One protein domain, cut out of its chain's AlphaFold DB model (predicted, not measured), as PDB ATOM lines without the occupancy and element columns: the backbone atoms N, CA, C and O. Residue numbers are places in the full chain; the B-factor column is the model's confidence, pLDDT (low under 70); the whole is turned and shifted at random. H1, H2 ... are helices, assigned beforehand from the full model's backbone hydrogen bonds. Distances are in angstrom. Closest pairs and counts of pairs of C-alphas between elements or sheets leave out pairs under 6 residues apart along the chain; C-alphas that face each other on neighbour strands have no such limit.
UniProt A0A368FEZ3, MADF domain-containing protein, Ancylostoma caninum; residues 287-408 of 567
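What this domain is: This is residues 287 to 408 of the 567 residues of the protein "MADF domain-containing protein" of Ancylostoma caninum (UniProt A0A368FEZ3). A long helix, H2, makes the spine of a helical body: H3 folds back beside its later part, H4 crosses both, and H5 slants past H2 to pack on H1. A long link then leads to H6, apart from the other helices, whose residues 400 to 408 stick out free. The printed part has 122 residues with six named helices, H1 to H6 in order, and no named strand: the class is all helix. The whole is compact, with a radius of gyration of the C-alphas of 14.8 A and spans of 43 by 32 by 23 A.

Where its parts are: H1 is residues 287 to 295, beginning at C-alpha 287 (195.112, 258.319, 168.656). H2, residues 301 to 329, measures 41.0 A from first to last C-alpha. H3 is residues 335 to 347, 18.9 A, and H4 is residues 356 to 362. H5 is residues 366 to 381, 22.5 A. H6, residues 398 to 408, ends at C-alpha 408 (158.023, 258.057, 157.412).

How they stand to each other: H1 touches H5 at a steep tilt of 45 degrees, the same way; their closest C-alphas, Ile 290 and Ala 374, are 5.1 A apart. H2 touches H3 with residues 315 to 326 alone, a helical hairpin at a shallow tilt of 18 degrees, closest at the C-alphas of His 319 and Leu 340, 6.1 A. H4 is about perpendicular to H2, 87 degrees, and touches its residues 318 to 325 alone, closest at the C-alphas of Ala 322 and Val 360, 5.5 A. Every O i to N i+4 pair is within hydrogen-bond range in H1, H2, H4, H5 and H6; in H3, 7 of 9 are.

The domain as a whole: The C-alphas of Leu 295 and Ile 408, the two farthest apart, are 46.3 A apart. The printed part has no cut, and the link from H5 to H6, 16 residues, is long. Residues 390 to 408 have pLDDT under 70.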
ATOM      1  N   SER A 287     193.911 258.222 167.801       92.69
ATOM      2  CA  SER A 287     195.112 258.319 168.656       92.69
ATOM      3  C   SER A 287     194.995 259.398 169.732       92.69
ATOM      4  O   SER A 287     195.552 259.255 170.815       92.69
ATOM      5  N   ASP A 288     194.232 260.453 169.454       92.06
ATOM      6  CA  ASP A 288     194.003 261.564 170.381       92.06
ATOM      7  C   ASP A 288     193.281 261.099 171.653       92.06
ATOM      8  O   ASP A 288     193.630 261.528 172.747       92.06
ATOM      9  N   LEU A 289     192.323 260.168 171.531       94.50
ATOM     10  CA  LEU A 289     191.627 259.601 172.690       94.50
ATOM     11  C   LEU A 289     192.585 258.791 173.562       94.50
ATOM     12  O   LEU A 289     192.566 258.926 174.779       94.50
ATOM     13  N   ILE A 290     193.452 257.988 172.942       94.38
ATOM     14  CA  ILE A 290     194.447 257.182 173.658       94.38
ATOM     15  C   ILE A 290     195.420 258.097 174.409       94.38
ATOM     16  O   ILE A 290     195.651 257.896 175.600       94.38
ATOM     17  N   LYS A 291     195.920 259.151 173.751       94.00
ATOM     18  CA  LYS A 291     196.801 260.149 174.376       94.00
ATOM     19  C   LYS A 291     196.133 260.836 175.568       94.00
ATOM     20  O   LYS A 291     196.747 260.931 176.626       94.00
ATOM     21  N   ILE A 292     194.876 261.267 175.433       93.62
ATOM     22  CA  ILE A 292     194.128 261.894 176.538       93.62
ATOM     23  C   ILE A 292     193.926 260.909 177.695       93.62
ATOM     24  O   ILE A 292     194.132 261.272 178.855       93.62
ATOM     25  N   ALA A 293     193.563 259.660 177.395       94.88
ATOM     26  CA  ALA A 293     193.360 258.631 178.407       94.88
ATOM     27  C   ALA A 293     194.650 258.333 179.193       94.88
ATOM     28  O   ALA A 293     194.588 258.174 180.414       94.88
ATOM     29  N   GLN A 294     195.804 258.304 178.519       95.00
ATOM     30  CA  GLN A 294     197.108 258.006 179.121       95.00
ATOM     31  C   GLN A 294     197.696 259.173 179.922       95.00
ATOM     32  O   GLN A 294     198.269 258.954 180.984       95.00
ATOM     33  N   LEU A 295     197.565 260.408 179.431       91.62
ATOM     34  CA  LEU A 295     198.307 261.560 179.959       91.62
ATOM     35  C   LEU A 295     197.571 262.340 181.063       91.62
ATOM     36  O   LEU A 295     198.087 263.349 181.530       91.62
ATOM     37  N   ASN A 296     196.392 261.882 181.506       86.81
ATOM     38  CA  ASN A 296     195.596 262.530 182.563       86.81
ATOM     39  C   ASN A 296     195.411 264.049 182.348       86.81
ATOM     40  O   ASN A 296     195.442 264.830 183.299       86.81
ATOM     41  N   TYR A 297     195.227 264.482 181.096       85.44
ATOM     42  CA  TYR A 297     195.092 265.903 180.772       85.44
ATOM     43  C   TYR A 297     193.864 266.533 181.435       85.44
ATOM     44  O   TYR A 297     192.799 265.924 181.525       85.44
ATOM     45  N   LYS A 298     193.985 267.795 181.856       91.12
ATOM     46  CA  LYS A 298     192.820 268.607 182.217       91.12
ATOM     47  C   LYS A 298     191.983 268.834 180.954       91.12
ATOM     48  O   LYS A 298     192.533 269.283 179.952       91.12
ATOM     49  N   LEU A 299     190.687 268.514 180.988       92.81
ATOM     50  CA  LEU A 299     189.810 268.737 179.837       92.81
ATOM     51  C   LEU A 299     189.530 270.231 179.665       92.81
ATOM     52  O   LEU A 299     188.797 270.825 180.455       92.81
ATOM     53  N   ASP A 300     190.083 270.818 178.610       93.31
ATOM     54  CA  ASP A 300     189.640 272.106 178.090       93.31
ATOM     55  C   ASP A 300     188.433 271.933 177.144       93.31
ATOM     56  O   ASP A 300     188.024 270.820 176.795       93.31
ATOM     57  N   GLU A 301     187.815 273.049 176.751       91.62
ATOM     58  CA  GLU A 301     186.644 273.042 175.864       91.62
ATOM     59  C   GLU A 301     186.960 272.429 174.487       91.62
ATOM     60  O   GLU A 301     186.110 271.766 173.885       91.62
ATOM     61  N   GLU A 302     188.194 272.589 174.001       92.44
ATOM     62  CA  GLU A 302     188.645 272.028 172.726       92.44
ATOM     63  C   GLU A 302     188.755 270.497 172.791       92.44
ATOM     64  O   GLU A 302     188.221 269.794 171.923       92.44
ATOM     65  N   ALA A 303     189.355 269.954 173.855       92.19
ATOM     66  CA  ALA A 303     189.402 268.523 174.117       92.19
ATOM     67  C   ALA A 303     187.996 267.951 174.306       92.19
ATOM     68  O   ALA A 303     187.704 266.885 173.761       92.19
ATOM     69  N   GLN A 304     187.096 268.657 175.003       93.25
ATOM     70  CA  GLN A 304     185.693 268.248 175.135       93.25
ATOM     71  C   GLN A 304     184.999 268.143 173.770       93.25
ATOM     72  O   GLN A 304     184.382 267.116 173.464       93.25
ATOM     73  N   ALA A 305     185.134 269.162 172.916       90.50
ATOM     74  CA  ALA A 305     184.558 269.157 171.572       90.50
ATOM     75  C   ALA A 305     185.137 268.026 170.702       90.50
ATOM     76  O   ALA A 305     184.409 267.340 169.972       90.50
ATOM     77  N   MET A 306     186.444 267.782 170.810       93.19
ATOM     78  CA  MET A 306     187.127 266.700 170.109       93.19
ATOM     79  C   MET A 306     186.634 265.326 170.587       93.19
ATOM     80  O   MET A 306     186.225 264.505 169.758       93.19
ATOM     81  N   ILE A 307     186.575 265.097 171.903       93.88
ATOM     82  CA  ILE A 307     186.051 263.865 172.508       93.88
ATOM     83  C   ILE A 307     184.614 263.628 172.041       93.88
ATOM     84  O   ILE A 307     184.309 262.524 171.593       93.88
ATOM     85  N   MET A 308     183.750 264.646 172.030       92.75
ATOM     86  CA  MET A 308     182.371 264.533 171.534       92.75
ATOM     87  C   MET A 308     182.296 264.077 170.073       92.75
ATOM     88  O   MET A 308     181.543 263.155 169.723       92.75
ATOM     89  N   LYS A 309     183.120 264.673 169.206       92.19
ATOM     90  CA  LYS A 309     183.191 264.310 167.785       92.19
ATOM     91  C   LYS A 309     183.639 262.859 167.597       92.19
ATOM     92  O   LYS A 309     183.053 262.130 166.791       92.19
ATOM     93  N   LYS A 310     184.659 262.414 168.338       93.94
ATOM     94  CA  LYS A 310     185.171 261.034 168.257       93.94
ATOM     95  C   LYS A 310     184.200 260.030 168.886       93.94
ATOM     96  O   LYS A 310     183.995 258.966 168.309       93.94
ATOM     97  N   THR A 311     183.536 260.392 169.982       94.69
ATOM     98  CA  THR A 311     182.507 259.584 170.661       94.69
ATOM     99  C   THR A 311     181.337 259.290 169.728       94.69
ATOM    100  O   THR A 311     180.952 258.137 169.562       94.69
ATOM    101  N   THR A 312     180.840 260.303 169.012       92.56
ATOM    102  CA  THR A 312     179.765 260.134 168.016       92.56
ATOM    103  C   THR A 312     180.161 259.150 166.911       92.56
ATOM    104  O   THR A 312     179.347 258.355 166.433       92.56
ATOM    105  N   ARG A 313     181.435 259.174 166.503       93.56
ATOM    106  CA  ARG A 313     181.972 258.236 165.513       93.56
ATOM    107  C   ARG A 313     182.089 256.818 166.074       93.56
ATOM    108  O   ARG A 313     181.680 255.881 165.392       93.56
ATOM    109  N   LEU A 314     182.621 256.670 167.287       95.44
ATOM    110  CA  LEU A 314     182.744 255.384 167.977       95.44
ATOM    111  C   LEU A 314     181.374 254.751 168.232       95.44
ATOM    112  O   LEU A 314     181.224 253.562 167.982       95.44
ATOM    113  N   ARG A 315     180.349 255.539 168.573       95.38
ATOM    114  CA  ARG A 315     178.955 255.076 168.656       95.38
ATOM    115  C   ARG A 315     178.495 254.400 167.363       95.38
ATOM    116  O   ARG A 315     177.949 253.303 167.384       95.38
ATOM    117  N   GLY A 316     178.749 255.030 166.213       94.50
ATOM    118  CA  GLY A 316     178.402 254.456 164.911       94.50
ATOM    119  C   GLY A 316     179.098 253.118 164.640       94.50
ATOM    120  O   GLY A 316     178.466 252.203 164.116       94.50
ATOM    121  N   ILE A 317     180.371 252.994 165.027       94.88
ATOM    122  CA  ILE A 317     181.138 251.748 164.887       94.88
ATOM    123  C   ILE A 317     180.618 250.680 165.856       94.88
ATOM    124  O   ILE A 317     180.399 249.543 165.447       94.88
ATOM    125  N   TYR A 318     180.328 251.057 167.102       96.69
ATOM    126  CA  TYR A 318     179.750 250.165 168.103       96.69
ATOM    127  C   TYR A 318     178.419 249.587 167.619       96.69
ATOM    128  O   TYR A 318     178.218 248.380 167.664       96.69
ATOM    129  N   HIS A 319     177.531 250.420 167.067       95.50
ATOM    130  CA  HIS A 319     176.238 249.975 166.540       95.50
ATOM    131  C   HIS A 319     176.394 248.960 165.396       95.50
ATOM    132  O   HIS A 319     175.625 248.002 165.302       95.50
ATOM    133  N   GLN A 320     177.395 249.152 164.529       94.56
ATOM    134  CA  GLN A 320     177.715 248.199 163.465       94.56
ATOM    135  C   GLN A 320     178.233 246.872 164.036       94.56
ATOM    136  O   GLN A 320     177.771 245.815 163.606       94.56
ATOM    137  N   GLY A 321     179.128 246.924 165.028       94.62
ATOM    138  CA  GLY A 321     179.627 245.744 165.740       94.62
ATOM    139  C   GLY A 321     178.512 244.986 166.466       94.62
ATOM    140  O   GLY A 321     178.372 243.780 166.293       94.62
ATOM    141  N   ALA A 322     177.647 245.697 167.190       95.12
ATOM    142  CA  ALA A 322     176.499 245.132 167.898       95.12
ATOM    143  C   ALA A 322     175.527 244.431 166.940       95.12
ATOM    144  O   ALA A 322     175.052 243.330 167.224       95.12
ATOM    145  N   PHE A 323     175.262 245.028 165.774       95.62
ATOM    146  CA  PHE A 323     174.443 244.398 164.743       95.62
ATOM    147  C   PHE A 323     175.107 243.141 164.163       95.62
ATOM    148  O   PHE A 323     174.443 242.118 163.988       95.62
ATOM    149  N   ALA A 324     176.415 243.184 163.896       93.81
ATOM    150  CA  ALA A 324     177.158 242.021 163.418       93.81
ATOM    151  C   ALA A 324     177.152 240.877 164.447       93.81
ATOM    152  O   ALA A 324     176.909 239.727 164.076       93.81
ATOM    153  N   LEU A 325     177.343 241.189 165.733       94.62
ATOM    154  CA  LEU A 325     177.269 240.235 166.841       94.62
ATOM    155  C   LEU A 325     175.869 239.611 166.948       94.62
ATOM    156  O   LEU A 325     175.748 238.388 167.023       94.62
ATOM    157  N   PHE A 326     174.821 240.439 166.874       96.38
ATOM    158  CA  PHE A 326     173.421 240.008 166.899       96.38
ATOM    159  C   PHE A 326     173.111 238.987 165.795       96.38
ATOM    160  O   PHE A 326     172.529 237.938 166.073       96.38
ATOM    161  N   VAL A 327     173.537 239.269 164.558       94.88
ATOM    162  CA  VAL A 327     173.347 238.362 163.414       94.88
ATOM    163  C   VAL A 327     174.182 237.091 163.577       94.88
ATOM    164  O   VAL A 327     173.669 235.998 163.358       94.88
ATOM    165  N   LYS A 328     175.452 237.217 163.987       95.00
ATOM    166  CA  LYS A 328     176.380 236.086 164.133       95.00
ATOM    167  C   LYS A 328     175.923 235.084 165.194       95.00
ATOM    168  O   LYS A 328     176.089 233.887 164.996       95.00
ATOM    169  N   GLN A 329     175.370 235.563 166.307       95.69
ATOM    170  CA  GLN A 329     174.934 234.714 167.421       95.69
ATOM    171  C   GLN A 329     173.456 234.296 167.340       95.69
ATOM    172  O   GLN A 329     172.989 233.569 168.212       95.69
ATOM    173  N   GLY A 330     172.702 234.748 166.329       94.38
ATOM    174  CA  GLY A 330     171.282 234.404 166.187       94.38
ATOM    175  C   GLY A 330     170.429 234.847 167.381       94.38
ATOM    176  O   GLY A 330     169.534 234.123 167.812       94.38
ATOM    177  N   MET A 331     170.729 236.015 167.958       94.19
ATOM    178  CA  MET A 331     170.075 236.476 169.185       94.19
ATOM    179  C   MET A 331     168.566 236.750 168.980       94.19
ATOM    180  O   MET A 331     168.149 237.186 167.904       94.19
ATOM    181  N   PRO A 332     167.722 236.575 170.017       93.19
ATOM    182  CA  PRO A 332     166.285 236.819 169.917       93.19
ATOM    183  C   PRO A 332     165.945 238.306 169.723       93.19
ATOM    184  O   PRO A 332     166.675 239.209 170.150       93.19
ATOM    185  N   GLN A 333     164.782 238.565 169.115       86.50
ATOM    186  CA  GLN A 333     164.272 239.918 168.882       86.50
ATOM    187  C   GLN A 333     164.180 240.700 170.208       86.50
ATOM    188  O   GLN A 333     163.627 240.219 171.192       86.50
ATOM    189  N   GLY A 334     164.768 241.901 170.241       89.94
ATOM    190  CA  GLY A 334     164.856 242.752 171.436       89.94
ATOM    191  C   GLY A 334     166.227 242.762 172.123       89.94
ATOM    192  O   GLY A 334     166.551 243.738 172.796       89.94
ATOM    193  N   LYS A 335     167.087 241.754 171.904       94.12
ATOM    194  CA  LYS A 335     168.480 241.787 172.400       94.12
ATOM    195  C   LYS A 335     169.336 242.833 171.688       94.12
ATOM    196  O   LYS A 335     170.151 243.472 172.339       94.12
ATOM    197  N   LEU A 336     169.091 243.067 170.395       94.25
ATOM    198  CA  LEU A 336     169.769 244.131 169.648       94.25
ATOM    199  C   LEU A 336     169.549 245.503 170.290       94.25
ATOM    200  O   LEU A 336     170.504 246.245 170.459       94.25
ATOM    201  N   GLN A 337     168.315 245.822 170.691       93.94
ATOM    202  CA  GLN A 337     168.030 247.108 171.328       93.94
ATOM    203  C   GLN A 337     168.796 247.245 172.647       93.94
ATOM    204  O   GLN A 337     169.423 248.269 172.865       93.94
ATOM    205  N   LYS A 338     168.855 246.179 173.459       95.12
ATOM    206  CA  LYS A 338     169.661 246.165 174.692       95.12
ATOM    207  C   LYS A 338     171.152 246.395 174.432       95.12
ATOM    208  O   LYS A 338     171.776 247.110 175.201       95.12
ATOM    209  N   LEU A 339     171.713 245.819 173.362       94.31
ATOM    210  CA  LEU A 339     173.106 246.063 172.969       94.31
ATOM    211  C   LEU A 339     173.334 247.537 172.619       94.31
ATOM    212  O   LEU A 339     174.275 248.146 173.111       94.31
ATOM    213  N   LEU A 340     172.465 248.111 171.781       94.94
ATOM    214  CA  LEU A 340     172.568 249.514 171.371       94.94
ATOM    215  C   LEU A 340     172.406 250.463 172.569       94.94
ATOM    216  O   LEU A 340     173.208 251.379 172.738       94.94
ATOM    217  N   ASP A 341     171.414 250.197 173.420       94.75
ATOM    218  CA  ASP A 341     171.123 250.999 174.606       94.75
ATOM    219  C   ASP A 341     172.251 250.913 175.637       94.75
ATOM    220  O   ASP A 341     172.533 251.917 176.276       94.75
ATOM    221  N   ALA A 342     172.937 249.771 175.778       95.81
ATOM    222  CA  ALA A 342     174.025 249.607 176.744       95.81
ATOM    223  C   ALA A 342     175.159 250.624 176.525       95.81
ATOM    224  O   ALA A 342     175.645 251.227 177.484       95.81
ATOM    225  N   PHE A 343     175.554 250.864 175.269       96.06
ATOM    226  CA  PHE A 343     176.565 251.878 174.955       96.06
ATOM    227  C   PHE A 343     176.079 253.284 175.297       96.06
ATOM    228  O   PHE A 343     176.801 254.042 175.947       96.06
ATOM    229  N   ASP A 344     174.859 253.630 174.883       94.50
ATOM    230  CA  ASP A 344     174.314 254.963 175.127       94.50
ATOM    231  C   ASP A 344     174.091 255.217 176.625       94.50
ATOM    232  O   ASP A 344     174.348 256.313 177.131       94.50
ATOM    233  N   ASP A 345     173.683 254.183 177.353       94.19
ATOM    234  CA  ASP A 345     173.484 254.217 178.791       94.19
ATOM    235  C   ASP A 345     174.780 254.486 179.548       94.19
ATOM    236  O   ASP A 345     174.802 255.330 180.448       94.19
ATOM    237  N   PHE A 346     175.867 253.827 179.156       94.62
ATOM    238  CA  PHE A 346     177.175 254.046 179.758       94.62
ATOM    239  C   PHE A 346     177.754 255.419 179.387       94.62
ATOM    240  O   PHE A 346     178.118 256.204 180.262       94.62
ATOM    241  N   VAL A 347     177.803 255.740 178.091       93.56
ATOM    242  CA  VAL A 347     178.529 256.914 177.582       93.56
ATOM    243  C   VAL A 347     177.760 258.218 177.797       93.56
ATOM    244  O   VAL A 347     178.350 259.220 178.192       93.56
ATOM    245  N   TYR A 348     176.450 258.231 177.547       91.19
ATOM    246  CA  TYR A 348     175.649 259.460 177.583       91.19
ATOM    247  C   TYR A 348     174.816 259.593 178.855       91.19
ATOM    248  O   TYR A 348     174.689 260.699 179.388       91.19
ATOM    249  N   ASN A 349     174.271 258.483 179.361       88.88
ATOM    250  CA  ASN A 349     173.407 258.504 180.545       88.88
ATOM    251  C   ASN A 349     174.170 258.271 181.857       88.88
ATOM    252  O   ASN A 349     173.550 258.304 182.920       88.88
ATOM    253  N   LYS A 350     175.496 258.080 181.794       88.75
ATOM    254  CA  LYS A 350     176.382 257.885 182.954       88.75
ATOM    255  C   LYS A 350     175.943 256.713 183.845       88.75
ATOM    256  O   LYS A 350     176.128 256.748 185.061       88.75
ATOM    257  N   LYS A 351     175.315 255.687 183.260       91.12
ATOM    258  CA  LYS A 351     174.982 254.448 183.969       91.12
ATOM    259  C   LYS A 351     176.235 253.574 184.115       91.12
ATOM    260  O   LYS A 351     177.179 253.744 183.347       91.12
ATOM    261  N   PRO A 352     176.264 252.631 185.073       92.00
ATOM    262  CA  PRO A 352     177.348 251.662 185.180       92.00
ATOM    263  C   PRO A 352     177.551 250.883 183.875       92.00
ATOM    264  O   PRO A 352     176.588 250.572 183.173       92.00
ATOM    265  N   LYS A 353     178.809 250.557 183.569       93.69
ATOM    266  CA  LYS A 353     179.193 249.816 182.366       93.69
ATOM    267  C   LYS A 353     178.582 248.416 182.374       93.69
ATOM    268  O   LYS A 353     178.911 247.603 183.237       93.69
ATOM    269  N   ASP A 354     177.727 248.126 181.398       94.38
ATOM    270  CA  ASP A 354     177.202 246.774 181.195       94.38
ATOM    271  C   ASP A 354     178.309 245.875 180.598       94.38
ATOM    272  O   ASP A 354     178.954 246.283 179.621       94.38
ATOM    273  N   PRO A 355     178.554 244.667 181.143       94.69
ATOM    274  CA  PRO A 355     179.519 243.713 180.591       94.69
ATOM    275  C   PRO A 355     179.333 243.438 179.094       94.69
ATOM    276  O   PRO A 355     180.315 243.231 178.383       94.69
ATOM    277  N   ILE A 356     178.096 243.516 178.590       93.06
ATOM    278  CA  ILE A 356     177.768 243.258 177.183       93.06
ATOM    279  C   ILE A 356     178.455 244.237 176.214       93.06
ATOM    280  O   ILE A 356     178.637 243.944 175.031       93.06
ATOM    281  N   ILE A 357     178.868 245.411 176.704       94.25
ATOM    282  CA  ILE A 357     179.615 246.391 175.911       94.25
ATOM    283  C   ILE A 357     180.973 245.820 175.505       94.25
ATOM    284  O   ILE A 357     181.397 246.025 174.367       94.25
ATOM    285  N   LEU A 358     181.634 245.088 176.406       94.69
ATOM    286  CA  LEU A 358     182.938 244.487 176.137       94.69
ATOM    287  C   LEU A 358     182.836 243.402 175.067       94.69
ATOM    288  O   LEU A 358     183.657 243.403 174.159       94.69
ATOM    289  N   GLU A 359     181.779 242.587 175.081       95.56
ATOM    290  CA  GLU A 359     181.561 241.554 174.057       95.56
ATOM    291  C   GLU A 359     181.500 242.143 172.638       95.56
ATOM    292  O   GLU A 359     182.055 241.589 171.691       95.56
ATOM    293  N   VAL A 360     180.845 243.298 172.471       95.12
ATOM    294  CA  VAL A 360     180.792 243.990 171.173       95.12
ATOM    295  C   VAL A 360     182.162 244.562 170.805       95.12
ATOM    296  O   VAL A 360     182.606 244.432 169.662       95.12
ATOM    297  N   VAL A 361     182.848 245.185 171.762       95.75
ATOM    298  CA  VAL A 361     184.145 245.844 171.550       95.75
ATOM    299  C   VAL A 361     185.268 244.836 171.271       95.75
ATOM    300  O   VAL A 361     186.172 245.137 170.494       95.75
ATOM    301  N   GLU A 362     185.194 243.620 171.809       95.44
ATOM    302  CA  GLU A 362     186.112 242.510 171.507       95.44
ATOM    303  C   GLU A 362     186.026 242.033 170.052       95.44
ATOM    304  O   GLU A 362     186.990 241.491 169.519       95.44
ATOM    305  N   THR A 363     184.896 242.261 169.373       93.06
ATOM    306  CA  THR A 363     184.759 241.919 167.945       93.06
ATOM    307  C   THR A 363     185.290 242.985 166.989       93.06
ATOM    308  O   THR A 363     185.314 242.758 165.778       93.06
ATOM    309  N   CYS A 364     185.686 244.150 167.506       93.06
ATOM    310  CA  CYS A 364     186.205 245.251 166.700       93.06
ATOM    311  C   CYS A 364     187.690 245.055 166.360       93.06
ATOM    312  O   CYS A 364     188.410 244.322 167.035       93.06
ATOM    313  N   ASP A 365     188.167 245.759 165.329       92.88
ATOM    314  CA  ASP A 365     189.596 245.793 164.999       92.88
ATOM    315  C   ASP A 365     190.427 246.296 166.200       92.88
ATOM    316  O   ASP A 365     189.973 247.217 166.887       92.88
ATOM    317  N   PRO A 366     191.660 245.796 166.428       93.19
ATOM    318  CA  PRO A 366     192.468 246.148 167.605       93.19
ATOM    319  C   PRO A 366     192.649 247.658 167.828       93.19
ATOM    320  O   PRO A 366     192.511 248.153 168.940       93.19
ATOM    321  N   SER A 367     192.851 248.432 166.759       90.81
ATOM    322  CA  SER A 367     193.007 249.891 166.862       90.81
ATOM    323  C   SER A 367     191.728 250.616 167.296       90.81
ATOM    324  O   SER A 367     191.780 251.672 167.926       90.81
ATOM    325  N   VAL A 368     190.563 250.067 166.950       93.81
ATOM    326  CA  VAL A 368     189.254 250.582 167.362       93.81
ATOM    327  C   VAL A 368     188.935 250.114 168.780       93.81
ATOM    328  O   VAL A 368     188.377 250.880 169.562       93.81
ATOM    329  N   HIS A 369     189.318 248.884 169.119       95.19
ATOM    330  CA  HIS A 369     189.222 248.334 170.463       95.19
ATOM    331  C   HIS A 369     189.944 249.232 171.479       95.19
ATOM    332  O   HIS A 369     189.318 249.706 172.428       95.19
ATOM    333  N   ASP A 370     191.204 249.586 171.215       95.62
ATOM    334  CA  ASP A 370     191.984 250.488 172.074       95.62
ATOM    335  C   ASP A 370     191.333 251.872 172.204       95.62
ATOM    336  O   ASP A 370     191.311 252.468 173.283       95.62
ATOM    337  N   ALA A 371     190.737 252.379 171.121       96.38
ATOM    338  CA  ALA A 371     190.005 253.640 171.137       96.38
ATOM    339  C   ALA A 371     188.741 253.586 172.011       96.38
ATOM    340  O   ALA A 371     188.430 254.567 172.690       96.38
ATOM    341  N   PHE A 372     188.020 252.460 172.020       97.19
ATOM    342  CA  PHE A 372     186.892 252.252 172.927       97.19
ATOM    343  C   PHE A 372     187.349 252.199 174.380       97.19
ATOM    344  O   PHE A 372     186.758 252.877 175.215       97.19
ATOM    345  N   LEU A 373     188.417 251.456 174.685       96.31
ATOM    346  CA  LEU A 373     188.963 251.392 176.041       96.31
ATOM    347  C   LEU A 373     189.425 252.769 176.531       96.31
ATOM    348  O   LEU A 373     189.108 253.160 177.655       96.31
ATOM    349  N   ALA A 374     190.094 253.537 175.668       96.88
ATOM    350  CA  ALA A 374     190.488 254.908 175.962       96.88
ATOM    351  C   ALA A 374     189.274 255.808 176.227       96.88
ATOM    352  O   ALA A 374     189.248 256.523 177.228       96.88
ATOM    353  N   LEU A 375     188.240 255.739 175.379       96.56
ATOM    354  CA  LEU A 375     186.996 256.479 175.588       96.56
ATOM    355  C   LEU A 375     186.336 256.103 176.921       96.56
ATOM    356  O   LEU A 375     185.924 256.990 177.659       96.56
ATOM    357  N   PHE A 376     186.239 254.814 177.239       96.12
ATOM    358  CA  PHE A 376     185.605 254.349 178.472       96.12
ATOM    359  C   PHE A 376     186.361 254.835 179.709       96.12
ATOM    360  O   PHE A 376     185.735 255.347 180.631       96.12
ATOM    361  N   SER A 377     187.695 254.786 179.680       96.06
ATOM    362  CA  SER A 377     188.531 255.331 180.753       96.06
ATOM    363  C   SER A 377     188.339 256.843 180.921       96.06
ATOM    364  O   SER A 377     188.249 257.332 182.045       96.06
ATOM    365  N   ILE A 378     188.215 257.588 179.816       95.25
ATOM    366  CA  ILE A 378     187.913 259.028 179.837       95.25
ATOM    367  C   ILE A 378     186.524 259.287 180.442       95.25
ATOM    368  O   ILE A 378     186.389 260.142 181.315       95.25
ATOM    369  N   VAL A 379     185.494 258.553 180.015       94.38
ATOM    370  CA  VAL A 379     184.123 258.709 180.530       94.38
ATOM    371  C   VAL A 379     184.065 258.418 182.028       94.38
ATOM    372  O   VAL A 379     183.467 259.196 182.765       94.38
ATOM    373  N   GLU A 380     184.709 257.347 182.491       94.12
ATOM    374  CA  GLU A 380     184.764 256.984 183.911       94.12
ATOM    375  C   GLU A 380     185.509 258.038 184.737       94.12
ATOM    376  O   GLU A 380     185.034 258.440 185.799       94.12
ATOM    377  N   ARG A 381     186.648 258.531 184.235       94.44
ATOM    378  CA  ARG A 381     187.482 259.508 184.948       94.44
ATOM    379  C   ARG A 381     186.827 260.884 185.046       94.44
ATOM    380  O   ARG A 381     186.909 261.520 186.091       94.44
ATOM    381  N   TYR A 382     186.171 261.335 183.979       92.81
ATOM    382  CA  TYR A 382     185.604 262.684 183.884       92.81
ATOM    383  C   TYR A 382     184.076 262.687 183.882       92.81
ATOM    384  O   TYR A 382     183.465 263.637 183.396       92.81
ATOM    385  N   ALA A 383     183.429 261.662 184.444       85.75
ATOM    386  CA  ALA A 383     181.972 261.528 184.444       85.75
ATOM    387  C   ALA A 383     181.245 262.779 184.976       85.75
ATOM    388  O   ALA A 383     180.137 263.071 184.533       85.75
ATOM    389  N   GLY A 384     181.841 263.541 185.900       84.12
ATOM    390  CA  GLY A 384     181.274 264.795 186.417       84.12
ATOM    391  C   GLY A 384     181.425 265.998 185.477       84.12
ATOM    392  O   GLY A 384     180.503 266.803 185.367       84.12
ATOM    393  N   GLU A 385     182.551 266.093 184.771       88.06
ATOM    394  CA  GLU A 385     182.948 267.263 183.968       88.06
ATOM    395  C   GLU A 385     182.518 267.141 182.503       88.06
ATOM    396  O   GLU A 385     182.169 268.125 181.851       88.06
ATOM    397  N   LEU A 386     182.483 265.913 181.985       86.75
ATOM    398  CA  LEU A 386     182.031 265.615 180.640       86.75
ATOM    399  C   LEU A 386     180.510 265.764 180.552       86.75
ATOM    400  O   LEU A 386     179.726 264.894 180.958       86.75
ATOM    401  N   ASN A 387     180.072 266.880 179.974       82.81
ATOM    402  CA  ASN A 387     178.685 267.068 179.576       82.81
ATOM    403  C   ASN A 387     178.460 266.483 178.176       82.81
ATOM    404  O   ASN A 387     178.166 267.202 177.226       82.81
ATOM    405  N   LEU A 388     178.582 265.155 178.056       79.75
ATOM    406  CA  LEU A 388     178.299 264.441 176.803       79.75
ATOM    407  C   LEU A 388     176.804 264.431 176.454       79.75
ATOM    408  O   LEU A 388     176.428 263.805 175.467       79.75
ATOM    409  N   ARG A 389     175.934 265.080 177.252       70.88
ATOM    410  CA  ARG A 389     174.491 265.112 176.991       70.88
ATOM    411  C   ARG A 389     174.246 265.471 175.534       70.88
ATOM    412  O   ARG A 389     174.930 266.326 174.976       70.88
ATOM    413  N   TYR A 390     173.263 264.789 174.955       57.19
ATOM    414  CA  TYR A 390     172.790 264.913 173.580       57.19
ATOM    415  C   TYR A 390     172.309 266.349 173.271       57.19
ATOM    416  O   TYR A 390     171.133 266.601 173.055       57.19
ATOM    417  N   ASN A 391     173.232 267.305 173.215       50.41
ATOM    418  CA  ASN A 391     173.033 268.653 172.698       50.41
ATOM    419  C   ASN A 391     173.434 268.697 171.220       50.41
ATOM    420  O   ASN A 391     173.874 269.724 170.716       50.41
ATOM    421  N   VAL A 392     173.323 267.566 170.518       51.38
ATOM    422  CA  VAL A 392     173.336 267.578 169.059       51.38
ATOM    423  C   VAL A 392     172.014 268.233 168.668       51.38
ATOM    424  O   VAL A 392     170.970 267.664 169.003       51.38
ATOM    425  N   PRO A 393     172.018 269.412 168.011       52.44
ATOM    426  CA  PRO A 393     170.798 270.004 167.483       52.44
ATOM    427  C   PRO A 393     170.037 268.918 166.730       52.44
ATOM    428  O   PRO A 393     170.653 268.111 166.035       52.44
ATOM    429  N   GLU A 394     168.715 268.845 166.872       51.38
ATOM    430  CA  GLU A 394     167.908 267.765 166.282       51.38
ATOM    431  C   GLU A 394     168.155 267.596 164.766       51.38
ATOM    432  O   GLU A 394     167.952 266.516 164.204       51.38
ATOM    433  N   SER A 395     168.666 268.648 164.115       48.03
ATOM    434  CA  SER A 395     169.186 268.623 162.757       48.03
ATOM    435  C   SER A 395     170.387 267.689 162.572       48.03
ATOM    436  O   SER A 395     170.405 266.970 161.588       48.03
ATOM    437  N   ASP A 396     171.371 267.596 163.458       49.91
ATOM    438  CA  ASP A 396     172.624 266.862 163.192       49.91
ATOM    439  C   ASP A 396     172.609 265.400 163.649       49.91
ATOM    440  O   ASP A 396     173.501 264.612 163.312       49.91
ATOM    441  N   ASN A 397     171.556 264.979 164.351       58.47
ATOM    442  CA  ASN A 397     171.399 263.591 164.755       58.47
ATOM    443  C   ASN A 397     170.910 262.742 163.571       58.47
ATOM    444  O   ASN A 397     169.720 262.463 163.409       58.47
ATOM    445  N   ARG A 398     171.858 262.305 162.732       52.84
ATOM    446  CA  ARG A 398     171.625 261.444 161.558       52.84
ATOM    447  C   ARG A 398     170.770 260.216 161.883       52.84
ATOM    448  O   ARG A 398     170.017 259.777 161.026       52.84
ATOM    449  N   TRP A 399     170.842 259.682 163.102       54.06
ATOM    450  CA  TRP A 399     170.027 258.541 163.526       54.06
ATOM    451  C   TRP A 399     168.603 258.927 163.909       54.06
ATOM    452  O   TRP A 399     167.692 258.196 163.554       54.06
ATOM    453  N   ALA A 400     168.382 260.081 164.545       53.62
ATOM    454  CA  ALA A 400     167.031 260.604 164.754       53.62
ATOM    455  C   ALA A 400     166.374 261.000 163.424       53.62
ATOM    456  O   ALA A 400     165.181 260.771 163.244       53.62
ATOM    457  N   ARG A 401     167.155 261.513 162.457       56.06
ATOM    458  CA  ARG A 401     166.699 261.645 161.067       56.06
ATOM    459  C   ARG A 401     166.380 260.287 160.470       56.06
ATOM    460  O   ARG A 401     165.281 260.149 159.974       56.06
ATOM    461  N   MET A 402     167.254 259.283 160.579       50.72
ATOM    462  CA  MET A 402     166.959 257.943 160.061       50.72
ATOM    463  C   MET A 402     165.789 257.261 160.777       50.72
ATOM    464  O   MET A 402     165.130 256.452 160.150       50.72
ATOM    465  N   ASP A 403     165.492 257.576 162.039       51.34
ATOM    466  CA  ASP A 403     164.351 257.018 162.773       51.34
ATOM    467  C   ASP A 403     163.037 257.763 162.461       51.34
ATOM    468  O   ASP A 403     161.970 257.164 162.347       51.34
ATOM    469  N   LYS A 404     163.102 259.083 162.227       60.41
ATOM    470  CA  LYS A 404     161.987 259.858 161.652       60.41
ATOM    471  C   LYS A 404     161.742 259.446 160.197       60.41
ATOM    472  O   LYS A 404     160.604 259.188 159.822       60.41
ATOM    473  N   GLU A 405     162.796 259.308 159.403       54.03
ATOM    474  CA  GLU A 405     162.776 258.811 158.028       54.03
ATOM    475  C   GLU A 405     162.363 257.346 157.974       54.03
ATOM    476  O   GLU A 405     161.667 257.005 157.037       54.03
ATOM    477  N   SER A 406     162.687 256.496 158.957       50.53
ATOM    478  CA  SER A 406     162.230 255.101 159.007       50.53
ATOM    479  C   SER A 406     160.747 255.020 159.357       50.53
ATOM    480  O   SER A 406     160.039 254.230 158.748       50.53
ATOM    481  N   LYS A 407     160.237 255.866 160.260       52.06
ATOM    482  CA  LYS A 407     158.796 255.975 160.563       52.06
ATOM    483  C   LYS A 407     158.009 256.541 159.377       52.06
ATOM    484  O   LYS A 407     156.945 256.020 159.045       52.06
ATOM    485  N   ILE A 408     158.561 257.537 158.680       53.81
ATOM    486  CA  ILE A 408     158.023 258.057 157.412       53.81
ATOM    487  C   ILE A 408     158.129 256.982 156.317       53.81
ATOM    488  O   ILE A 408     157.174 256.744 155.580       53.81
TER     489      ILE A 408